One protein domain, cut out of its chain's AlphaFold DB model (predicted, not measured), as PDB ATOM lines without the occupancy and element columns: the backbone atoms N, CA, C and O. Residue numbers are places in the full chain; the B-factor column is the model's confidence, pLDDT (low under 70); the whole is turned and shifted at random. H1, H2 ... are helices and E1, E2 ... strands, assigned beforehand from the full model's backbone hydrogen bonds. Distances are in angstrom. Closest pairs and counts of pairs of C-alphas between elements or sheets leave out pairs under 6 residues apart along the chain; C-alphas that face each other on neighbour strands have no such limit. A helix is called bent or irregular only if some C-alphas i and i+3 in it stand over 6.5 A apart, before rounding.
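Overview. This is residues 21 to 103 of the 120 residues of an uncharacterized protein of Myroides sp. LoEW2-1 (UniProt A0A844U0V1). A small, strongly twisted sheet of four strands has two short helices over one of its faces, H1 over edge strand E1 and H2 standing up over the other edge strand, E4, while a third helix, H3, only grazes the sheet. The loop of residues 28 to 38 lies at one end of the longest axis and the turn of residues 45 to 49 at the other. The printed part has 83 residues with three named helices and four named strands, along the chain E1, E2, E3, H1, H2, E4, H3. The sheet runs E1, E2, E3, E4 and is mixed, and the class is mixed, helices and strands. The whole is compact, with a radius of gyration of the C-alphas of 11.5 A and spans of 31 by 22 by 21 A.

Along the chain. E1 is residues 21 to 27, 18.4 A long, and begins at C-alpha 21 (165.400, 161.415, 175.785). E2 is residues 39 to 44, 16.9 A long; E3 is residues 50 to 53, and E4 is residues 83 to 87. H1 is residues 59 to 67, 12.4 A long, and H2 is residues 75 to 82. H3 is residues 93 to 102, 13.7 A long, ending at C-alpha 102 (157.644, 183.907, 165.028); it is irregular, with C-alphas 95 and 98 7.7 A apart.

Arrangement. E1, E2 and E3 form a meander, each strand the antiparallel neighbour of the one before. In the hairpin of E1 and E2, N 24 and O 41 are within hydrogen-bond range at 2.9 A. In the hairpin of E2 and E3, N 53 and O 40 are 2.8 A apart. E3 and E4 are parallel at 25 degrees, with N 84 and O 50 at 2.8 A; with H1 and H2 between them they make a strand-helix-strand unit, two parallel neighbour strands joined through helices, with a right-handed crossover. H1 and H2 are on the same face, at heights over the sheet of 8.0 A and 8.3 A. H1 runs only just across the strands, at 61 degrees to E1 on the local plane; the closest C-alphas of the two, Leu 26 and Gly 61, are 3.9 A apart. H2 stands up from the sheet, rising 54 degrees out of the local plane. H1 and H2 touch, about perpendicular at 83 degrees, their closest C-alphas being Ile 62 and Thr 75 at 6.1 A. H3 grazes the sheet with residues 94 to 99, and is close to H1 but not clearly touching, with C-alphas 59 and 102 closest at 7.3 A. H2 and H3 are apart. Every O i to N i+4 pair is within hydrogen-bond range in H1 and H2, and 4 of 6 are in H3.

Size, cuts and confidence. The two C-alphas farthest apart, those of Gly 32 and Asn 46, are 32.7 A apart. The printed part has no cut. The link from E1 to E2, 11 residues, is long. The mean pLDDT of the printed part is 95.0, and no printed residue is under 70.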
ATOM      1  N   LEU A  21     166.213 160.586 176.660       92.75
ATOM      2  CA  LEU A  21     165.400 161.415 175.785       92.75
ATOM      3  C   LEU A  21     164.453 162.265 176.632       92.75
ATOM      4  O   LEU A  21     163.832 161.762 177.567       92.75
ATOM      5  N   GLU A  22     164.323 163.529 176.263       94.94
ATOM      6  CA  GLU A  22     163.379 164.473 176.843       94.94
ATOM      7  C   GLU A  22     162.384 164.912 175.765       94.94
ATOM      8  O   GLU A  22     162.772 165.189 174.626       94.94
ATOM      9  N   ILE A  23     161.102 164.952 176.131       96.94
ATOM     10  CA  ILE A  23     160.013 165.430 175.277       96.94
ATOM     11  C   ILE A  23     159.244 166.489 176.060       96.94
ATOM     12  O   ILE A  23     158.708 166.195 177.129       96.94
ATOM     13  N   ILE A  24     159.172 167.704 175.523       97.88
ATOM     14  CA  ILE A  24     158.487 168.834 176.158       97.88
ATOM     15  C   ILE A  24     157.355 169.290 175.234       97.88
ATOM     16  O   ILE A  24     157.632 169.774 174.133       97.88
ATOM     17  N   PRO A  25     156.082 169.145 175.637       97.38
ATOM     18  CA  PRO A  25     154.965 169.637 174.847       97.38
ATOM     19  C   PRO A  25     154.907 171.169 174.906       97.38
ATOM     20  O   PRO A  25     154.801 171.751 175.985       97.38
ATOM     21  N   LEU A  26     154.945 171.815 173.742       97.75
ATOM     22  CA  LEU A  26     154.655 173.244 173.589       97.75
ATOM     23  C   LEU A  26     153.175 173.471 173.256       97.75
ATOM     24  O   LEU A  26     152.590 174.458 173.700       97.75
ATOM     25  N   GLY A  27     152.562 172.533 172.534       97.12
ATOM     26  CA  GLY A  27     151.124 172.468 172.314       97.12
ATOM     27  C   GLY A  27     150.679 171.071 171.880       97.12
ATOM     28  O   GLY A  27     151.426 170.338 171.231       97.12
ATOM     29  N   VAL A  28     149.474 170.674 172.297       95.88
ATOM     30  CA  VAL A  28     148.993 169.278 172.198       95.88
ATOM     31  C   VAL A  28     147.643 169.120 171.498       95.88
ATOM     32  O   VAL A  28     147.169 167.996 171.342       95.88
ATOM     33  N   TYR A  29     147.011 170.218 171.077       93.31
ATOM     34  CA  TYR A  29     145.745 170.205 170.341       93.31
ATOM     35  C   TYR A  29     145.962 170.539 168.858       93.31
ATOM     36  O   TYR A  29     147.050 170.923 168.438       93.31
ATOM     37  N   GLY A  30     144.909 170.385 168.059       85.75
ATOM     38  CA  GLY A  30     144.836 170.889 166.685       85.75
ATOM     39  C   GLY A  30     143.656 171.846 166.511       85.75
ATOM     40  O   GLY A  30     142.927 172.146 167.465       85.75
ATOM     41  N   GLY A  31     143.429 172.301 165.280       80.94
ATOM     42  CA  GLY A  31     142.292 173.160 164.950       80.94
ATOM     43  C   GLY A  31     142.468 174.620 165.390       80.94
ATOM     44  O   GLY A  31     143.433 175.267 165.005       80.94
ATOM     45  N   GLY A  32     141.496 175.178 166.124       78.69
ATOM     46  CA  GLY A  32     141.366 176.634 166.328       78.69
ATOM     47  C   GLY A  32     141.938 177.217 167.627       78.69
ATOM     48  O   GLY A  32     141.789 178.412 167.862       78.69
ATOM     49  N   ILE A  33     142.546 176.412 168.507       88.56
ATOM     50  CA  ILE A  33     143.116 176.910 169.774       88.56
ATOM     51  C   ILE A  33     144.563 177.351 169.524       88.56
ATOM     52  O   ILE A  33     145.503 176.620 169.821       88.56
ATOM     53  N   GLU A  34     144.733 178.553 168.974       88.25
ATOM     54  CA  GLU A  34     146.012 179.072 168.452       88.25
ATOM     55  C   GLU A  34     147.188 179.041 169.446       88.25
ATOM     56  O   GLU A  34     148.346 178.929 169.045       88.25
ATOM     57  N   SER A  35     146.914 179.119 170.751       93.19
ATOM     58  CA  SER A  35     147.936 179.083 171.803       93.19
ATOM     59  C   SER A  35     148.285 177.671 172.297       93.19
ATOM     60  O   SER A  35     148.966 177.554 173.314       93.19
ATOM     61  N   ASN A  36     147.771 176.611 171.664       95.44
ATOM     62  CA  ASN A  36     147.979 175.218 172.078       95.44
ATOM     63  C   ASN A  36     147.917 174.229 170.893       95.44
ATOM     64  O   ASN A  36     147.389 173.125 171.019       95.44
ATOM     65  N   LEU A  37     148.422 174.639 169.736       96.69
ATOM     66  CA  LEU A  37     148.507 173.834 168.521       96.69
ATOM     67  C   LEU A  37     149.747 172.926 168.538       96.69
ATOM     68  O   LEU A  37     150.745 173.261 169.178       96.69
ATOM     69  N   SER A  38     149.692 171.806 167.813       96.75
ATOM     70  CA  SER A  38     150.713 170.747 167.798       96.75
ATOM     71  C   SER A  38     152.138 171.295 167.705       96.75
ATOM     72  O   SER A  38     152.531 171.901 166.704       96.75
ATOM     73  N   SER A  39     152.916 171.089 168.766       97.69
ATOM     74  CA  SER A  39     154.352 171.348 168.785       97.69
ATOM     75  C   SER A  39     155.004 170.665 169.986       97.69
ATOM     76  O   SER A  39     154.555 170.817 171.125       97.69
ATOM     77  N   TYR A  40     156.081 169.921 169.740       98.38
ATOM     78  CA  TYR A  40     156.807 169.176 170.770       98.38
ATOM     79  C   TYR A  40     158.308 169.348 170.593       98.38
ATOM     80  O   TYR A  40     158.842 169.062 169.527       98.38
ATOM     81  N   LEU A  41     159.017 169.733 171.649       98.00
ATOM     82  CA  LEU A  41     160.474 169.714 171.648       98.00
ATOM     83  C   LEU A  41     160.968 168.316 171.996       98.00
ATOM     84  O   LEU A  41     160.566 167.757 173.013       98.00
ATOM     85  N   ILE A  42     161.868 167.779 171.180       97.62
ATOM     86  CA  ILE A  42     162.569 166.523 171.446       97.62
ATOM     87  C   ILE A  42     164.065 166.788 171.491       97.62
ATOM     88  O   ILE A  42     164.630 167.386 170.574       97.62
ATOM     89  N   GLY A  43     164.709 166.328 172.558       94.75
ATOM     90  CA  GLY A  43     166.139 166.513 172.772       94.75
ATOM     91  C   GLY A  43     166.709 165.522 173.776       94.75
ATOM     92  O   GLY A  43     166.036 164.599 174.233       94.75
ATOM     93  N   ILE A  44     167.983 165.710 174.107       92.44
ATOM     94  CA  ILE A  44     168.642 164.964 175.181       92.44
ATOM     95  C   ILE A  44     168.476 165.765 176.475       92.44
ATOM     96  O   ILE A  44     168.697 166.980 176.468       92.44
ATOM     97  N   GLU A  45     168.129 165.094 177.573       89.06
ATOM     98  CA  GLU A  45     167.993 165.716 178.898       89.06
ATOM     99  C   GLU A  45     169.223 166.597 179.216       89.06
ATOM    100  O   GLU A  45     170.368 166.179 179.023       89.06
ATOM    101  N   ASN A  46     168.994 167.827 179.688       88.12
ATOM    102  CA  ASN A  46     170.022 168.830 180.025       88.12
ATOM    103  C   ASN A  46     170.895 169.351 178.860       88.12
ATOM    104  O   ASN A  46     171.826 170.121 179.099       88.12
ATOM    105  N   SER A  47     170.621 168.983 177.603       91.75
ATOM    106  CA  SER A  47     171.430 169.432 176.452       91.75
ATOM    107  C   SER A  47     171.069 170.822 175.921       91.75
ATOM    108  O   SER A  47     171.835 171.393 175.138       91.75
ATOM    109  N   LYS A  48     169.892 171.352 176.294       94.75
ATOM    110  CA  LYS A  48     169.333 172.619 175.778       94.75
ATOM    111  C   LYS A  48     169.353 172.698 174.241       94.75
ATOM    112  O   LYS A  48     169.552 173.759 173.657       94.75
ATOM    113  N   SER A  49     169.220 171.550 173.579       94.81
ATOM    114  CA  SER A  49     169.285 171.410 172.125       94.81
ATOM    115  C   SER A  49     168.151 170.505 171.672       94.81
ATOM    116  O   SER A  49     168.186 169.296 171.900       94.81
ATOM    117  N   TYR A  50     167.153 171.105 171.031       96.31
ATOM    118  CA  TYR A  50     165.904 170.438 170.686       96.31
ATOM    119  C   TYR A  50     165.598 170.549 169.197       96.31
ATOM    120  O   TYR A  50     165.895 171.557 168.554       96.31
ATOM    121  N   ILE A  51     164.952 169.523 168.663       96.50
ATOM    122  CA  ILE A  51     164.205 169.597 167.409       96.50
ATOM    123  C   ILE A  51     162.737 169.757 167.787       96.50
ATOM    124  O   ILE A  51     162.236 169.008 168.624       96.50
ATOM    125  N   SER A  52     162.053 170.720 167.180       97.38
ATOM    126  CA  SER A  52     160.605 170.847 167.325       97.38
ATOM    127  C   SER A  52     159.915 169.930 166.320       97.38
ATOM    128  O   SER A  52     160.125 170.079 165.117       97.38
ATOM    129  N   LEU A  53     159.112 168.979 166.790       97.56
ATOM    130  CA  LEU A  53     158.140 168.268 165.964       97.56
ATOM    131  C   LEU A  53     156.904 169.147 165.818       97.56
ATOM    132  O   LEU A  53     156.279 169.484 166.823       97.56
ATOM    133  N   ASP A  54     156.583 169.509 164.581       97.19
ATOM    134  CA  ASP A  54     155.653 170.573 164.223       97.19
ATOM    135  C   ASP A  54     155.975 171.921 164.887       97.19
ATOM    136  O   ASP A  54     156.881 172.079 165.714       97.19
ATOM    137  N   ALA A  55     155.246 172.941 164.461       96.94
ATOM    138  CA  ALA A  55     155.404 174.303 164.927       96.94
ATOM    139  C   ALA A  55     154.065 175.045 164.880       96.94
ATOM    140  O   ALA A  55     154.010 176.207 164.484       96.94
ATOM    141  N   GLY A  56     152.978 174.378 165.277       96.75
ATOM    142  CA  GLY A  56     151.662 174.998 165.408       96.75
ATOM    143  C   GLY A  56     151.692 176.168 166.384       96.75
ATOM    144  O   GLY A  56     151.361 177.296 166.025       96.75
ATOM    145  N   THR A  57     152.180 175.916 167.599       96.44
ATOM    146  CA  THR A  57     152.414 176.935 168.626       96.44
ATOM    147  C   THR A  57     153.851 176.851 169.128       96.44
ATOM    148  O   THR A  57     154.262 175.822 169.643       96.44
ATOM    149  N   ILE A  58     154.603 177.955 169.046       97.19
ATOM    150  CA  ILE A  58     155.983 178.031 169.557       97.19
ATOM    151  C   ILE A  58     156.068 178.955 170.772       97.19
ATOM    152  O   ILE A  58     156.174 178.487 171.901       97.19
ATOM    153  N   ARG A  59     155.949 180.274 170.577       96.81
ATOM    154  CA  ARG A  59     156.153 181.274 171.640       96.81
ATOM    155  C   ARG A  59     155.244 181.097 172.858       96.81
ATOM    156  O   ARG A  59     155.732 181.167 173.980       96.81
ATOM    157  N   ALA A  60     153.950 180.832 172.663       96.94
ATOM    158  CA  ALA A  60     153.043 180.601 173.793       96.94
ATOM    159  C   ALA A  60     153.402 179.319 174.569       96.94
ATOM    160  O   ALA A  60     153.336 179.315 175.796       96.94
ATOM    161  N   GLY A  61     153.852 178.274 173.869       97.75
ATOM    162  CA  GLY A  61     154.338 177.043 174.485       97.75
ATOM    163  C   GLY A  61     155.646 177.249 175.250       97.75
ATOM    164  O   GLY A  61     155.752 176.818 176.391       97.75
ATOM    165  N   ILE A  62     156.608 177.988 174.686       98.31
ATOM    166  CA  ILE A  62     157.849 178.364 175.390       98.31
ATOM    167  C   ILE A  62     157.530 179.171 176.656       98.31
ATOM    168  O   ILE A  62     158.080 178.907 177.718       98.31
ATOM    169  N   ASN A  63     156.596 180.119 176.595       98.12
ATOM    170  CA  ASN A  63     156.200 180.857 177.796       98.12
ATOM    171  C   ASN A  63     155.645 179.921 178.886       98.12
ATOM    172  O   ASN A  63     155.887 180.152 180.069       98.12
ATOM    173  N   LYS A  64     154.948 178.840 178.503       97.88
ATOM    174  CA  LYS A  64     154.481 177.821 179.452       97.88
ATOM    175  C   LYS A  64     155.626 177.014 180.059       97.88
ATOM    176  O   LYS A  64     155.561 176.708 181.244       97.88
ATOM    177  N   THR A  65     156.682 176.702 179.308       97.69
ATOM    178  CA  THR A  65     157.843 175.995 179.878       97.69
ATOM    179  C   THR A  65     158.568 176.843 180.923       97.69
ATOM    180  O   THR A  65     159.051 176.293 181.911       97.69
ATOM    181  N   ILE A  66     158.584 178.168 180.761       98.06
ATOM    182  CA  ILE A  66     159.111 179.107 181.762       98.06
ATOM    183  C   ILE A  66     158.176 179.178 182.981       98.06
ATOM    184  O   ILE A  66     158.629 179.044 184.112       98.06
ATOM    185  N   GLU A  67     156.861 179.315 182.767       97.94
ATOM    186  CA  GLU A  67     155.847 179.340 183.841       97.94
ATOM    187  C   GLU A  67     155.913 178.095 184.743       97.94
ATOM    188  O   GLU A  67     155.767 178.196 185.961       97.94
ATOM    189  N   TYR A  68     156.177 176.924 184.154       97.31
ATOM    190  CA  TYR A  68     156.312 175.659 184.877       97.31
ATOM    191  C   TYR A  68     157.740 175.347 185.351       97.31
ATOM    192  O   TYR A  68     157.970 174.265 185.889       97.31
ATOM    193  N   ASN A  69     158.693 176.276 185.205       96.81
ATOM    194  CA  ASN A  69     160.110 176.094 185.550       96.81
ATOM    195  C   ASN A  69     160.780 174.895 184.845       96.81
ATOM    196  O   ASN A  69     161.749 174.333 185.352       96.81
ATOM    197  N   THR A  70     160.273 174.483 183.678       96.06
ATOM    198  CA  THR A  70     160.955 173.517 182.802       96.06
ATOM    199  C   THR A  70     162.200 174.152 182.190       96.06
ATOM    200  O   THR A  70     163.251 173.519 182.129       96.06
ATOM    201  N   PHE A  71     162.096 175.414 181.762       96.56
ATOM    202  CA  PHE A  71     163.232 176.217 181.320       96.56
ATOM    203  C   PHE A  71     163.405 177.439 182.216       96.56
ATOM    204  O   PHE A  71     162.432 178.068 182.619       96.56
ATOM    205  N   ASP A  72     164.663 177.777 182.480       96.06
ATOM    206  CA  ASP A  72     165.084 178.961 183.231       96.06
ATOM    207  C   ASP A  72     165.906 179.865 182.301       96.06
ATOM    208  O   ASP A  72     167.135 179.915 182.356       96.06
ATOM    209  N   ASP A  73     165.227 180.441 181.308       96.94
ATOM    210  CA  ASP A  73     165.824 181.303 180.289       96.94
ATOM    211  C   ASP A  73     164.750 182.173 179.614       96.94
ATOM    212  O   ASP A  73     163.553 181.986 179.846       96.94
ATOM    213  N   THR A  74     165.151 183.125 178.769       97.19
ATOM    214  CA  THR A  74     164.195 183.979 178.050       97.19
ATOM    215  C   THR A  74     163.572 183.257 176.864       97.19
ATOM    216  O   THR A  74     164.196 182.415 176.212       97.19
ATOM    217  N   THR A  75     162.342 183.640 176.529       96.94
ATOM    218  CA  THR A  75     161.625 183.109 175.367       96.94
ATOM    219  C   THR A  75     162.424 183.275 174.077       96.94
ATOM    220  O   THR A  75     162.511 182.336 173.287       96.94
ATOM    221  N   GLU A  76     163.061 184.431 173.885       95.62
ATOM    222  CA  GLU A  76     163.941 184.714 172.748       95.62
ATOM    223  C   GLU A  76     165.134 183.758 172.705       95.62
ATOM    224  O   GLU A  76     165.432 183.204 171.649       95.62
ATOM    225  N   ASN A  77     165.800 183.518 173.840       95.69
ATOM    226  CA  ASN A  77     166.957 182.630 173.873       95.69
ATOM    227  C   ASN A  77     166.560 181.172 173.603       95.69
ATOM    228  O   ASN A  77     167.253 180.463 172.873       95.69
ATOM    229  N   ILE A  78     165.420 180.724 174.130       96.94
ATOM    230  CA  ILE A  78     164.905 179.373 173.880       96.94
ATOM    231  C   ILE A  78     164.534 179.217 172.400       96.94
ATOM    232  O   ILE A  78     164.976 178.266 171.749       96.94
ATOM    233  N   LEU A  79     163.793 180.177 171.838       96.88
ATOM    234  CA  LEU A  79     163.425 180.187 170.424       96.88
ATOM    235  C   LEU A  79     164.669 180.142 169.530       96.88
ATOM    236  O   LEU A  79     164.802 179.253 168.690       96.88
ATOM    237  N   GLN A  80     165.609 181.065 169.731       94.31
ATOM    238  CA  GLN A  80     166.752 181.250 168.838       94.31
ATOM    239  C   GLN A  80     167.835 180.190 169.033       94.31
ATOM    240  O   GLN A  80     168.385 179.694 168.049       94.31
ATOM    241  N   ASN A  81     168.132 179.828 170.284       94.81
ATOM    242  CA  ASN A  81     169.304 179.028 170.623       94.81
ATOM    243  C   ASN A  81     168.976 177.618 171.104       94.81
ATOM    244  O   ASN A  81     169.843 176.761 170.952       94.81
ATOM    245  N   TYR A  82     167.793 177.327 171.650       96.44
ATOM    246  CA  TYR A  82     167.493 175.967 172.121       96.44
ATOM    247  C   TYR A  82     166.864 175.131 171.004       96.44
ATOM    248  O   TYR A  82     167.228 173.966 170.830       96.44
ATOM    249  N   ILE A  83     165.983 175.729 170.195       96.06
ATOM    250  CA  ILE A  83     165.394 175.079 169.016       96.06
ATOM    251  C   ILE A  83     166.406 175.105 167.866       96.06
ATOM    252  O   ILE A  83     166.750 176.162 167.337       96.06
ATOM    253  N   LYS A  84     166.892 173.924 167.477       95.38
ATOM    254  CA  LYS A  84     167.915 173.720 166.437       95.38
ATOM    255  C   LYS A  84     167.331 173.447 165.054       95.38
ATOM    256  O   LYS A  84     168.061 173.468 164.069       95.38
ATOM    257  N   GLY A  85     166.035 173.179 164.980       94.62
ATOM    258  CA  GLY A  85     165.331 172.919 163.736       94.62
ATOM    259  C   GLY A  85     163.894 172.487 163.981       94.62
ATOM    260  O   GLY A  85     163.506 172.189 165.112       94.62
ATOM    261  N   TYR A  86     163.134 172.438 162.894       95.50
ATOM    262  CA  TYR A  86     161.729 172.061 162.888       95.50
ATOM    263  C   TYR A  86     161.536 170.873 161.949       95.50
ATOM    264  O   TYR A  86     161.981 170.901 160.802       95.50
ATOM    265  N   PHE A  87     160.879 169.831 162.440       96.31
ATOM    266  CA  PHE A  87     160.415 168.704 161.650       96.31
ATOM    267  C   PHE A  87     158.904 168.842 161.487       96.31
ATOM    268  O   PHE A  87     158.161 168.641 162.441       96.31
ATOM    269  N   ILE A  88     158.458 169.228 160.295       95.56
ATOM    270  CA  ILE A  88     157.044 169.488 160.016       95.56
ATOM    271  C   ILE A  88     156.413 168.236 159.423       95.56
ATOM    272  O   ILE A  88     156.870 167.744 158.392       95.56
ATOM    273  N   THR A  89     155.362 167.733 160.067       93.69
ATOM    274  CA  THR A  89     154.685 166.500 159.646       93.69
ATOM    275  C   THR A  89     153.927 166.674 158.331       93.69
ATOM    276  O   THR A  89     154.023 165.821 157.453       93.69
ATOM    277  N   HIS A  90     153.178 167.770 158.178       94.00
ATOM    278  CA  HIS A  90     152.427 168.107 156.965       94.00
ATOM    279  C   HIS A  90     152.049 169.595 156.923       94.00
ATOM    280  O   HIS A  90     152.177 170.316 157.907       94.00
ATOM    281  N   GLY A  91     151.577 170.061 155.763       93.69
ATOM    282  CA  GLY A  91     151.366 171.480 155.450       93.69
ATOM    283  C   GLY A  91     150.075 172.129 155.967       93.69
ATOM    284  O   GLY A  91     149.616 173.084 155.344       93.69
ATOM    285  N   HIS A  92     149.452 171.630 157.038       94.44
ATOM    286  CA  HIS A  92     148.281 172.297 157.621       94.44
ATOM    287  C   HIS A  92     148.684 173.440 158.556       94.44
ATOM    288  O   HIS A  92     149.711 173.390 159.230       94.44
ATOM    289  N   LEU A  93     147.863 174.493 158.595       92.62
ATOM    290  CA  LEU A  93     148.194 175.722 159.317       92.62
ATOM    291  C   LEU A  93     148.423 175.478 160.813       92.62
ATOM    292  O   LEU A  93     149.326 176.070 161.391       92.62
ATOM    293  N   ASP A  94     147.680 174.566 161.426       93.75
ATOM    294  CA  ASP A  94     147.834 174.199 162.831       93.75
ATOM    295  C   ASP A  94     149.130 173.441 163.157       93.75
ATOM    296  O   ASP A  94     149.435 173.226 164.324       93.75
ATOM    297  N   HIS A  95     149.945 173.123 162.150       95.44
ATOM    298  CA  HIS A  95     151.293 172.573 162.305       95.44
ATOM    299  C   HIS A  95     152.393 173.576 161.910       95.44
ATOM    300  O   HIS A  95     153.568 173.325 162.177       95.44
ATOM    301  N   LEU A  96     152.037 174.712 161.286       94.75
ATOM    302  CA  LEU A  96     152.979 175.702 160.737       94.75
ATOM    303  C   LEU A  96     152.819 177.121 161.306       94.75
ATOM    304  O   LEU A  96     153.736 177.929 161.153       94.75
ATOM    305  N   ALA A  97     151.678 177.466 161.908       94.94
ATOM    306  CA  ALA A  97     151.328 178.845 162.263       94.94
ATOM    307  C   ALA A  97     152.396 179.528 163.130       94.94
ATOM    308  O   ALA A  97     152.750 180.684 162.893       94.94
ATOM    309  N   GLY A  98     152.974 178.796 164.080       95.00
ATOM    310  CA  GLY A  98     154.054 179.261 164.936       95.00
ATOM    311  C   GLY A  98     155.331 179.624 164.175       95.00
ATOM    312  O   GLY A  98     155.991 180.572 164.596       95.00
ATOM    313  N   LEU A  99     155.657 178.979 163.048       93.44
ATOM    314  CA  LEU A  99     156.783 179.410 162.200       93.44
ATOM    315  C   LEU A  99     156.527 180.786 161.598       93.44
ATOM    316  O   LEU A  99     157.412 181.633 161.599       93.44
ATOM    317  N   ILE A 100     155.315 181.000 161.085       92.81
ATOM    318  CA  ILE A 100     154.946 182.240 160.397       92.81
ATOM    319  C   ILE A 100     154.898 183.394 161.401       92.81
ATOM    320  O   ILE A 100     155.476 184.448 161.159       92.81
ATOM    321  N   ILE A 101     154.247 183.185 162.545       93.69
ATOM    322  CA  ILE A 101     154.089 184.216 163.579       93.69
ATOM    323  C   ILE A 101     155.446 184.617 164.174       93.69
ATOM    324  O   ILE A 101     155.671 185.796 164.431       93.69
ATOM    325  N   ASN A 102     156.350 183.656 164.386       93.31
ATOM    326  CA  ASN A 102     157.644 183.907 165.028       93.31
ATOM    327  C   ASN A 102     158.782 184.169 164.031       93.31
ATOM    328  O   ASN A 102     159.910 184.384 164.463       93.31
ATOM    329  N   SER A 103     158.515 184.204 162.721       91.69
ATOM    330  CA  SER A 103     159.552 184.424 161.705       91.69
ATOM    331  C   SER A 103     160.355 185.725 161.858       91.69
ATOM    332  O   SER A 103     161.511 185.721 161.442       91.69
TER     333      SER A 103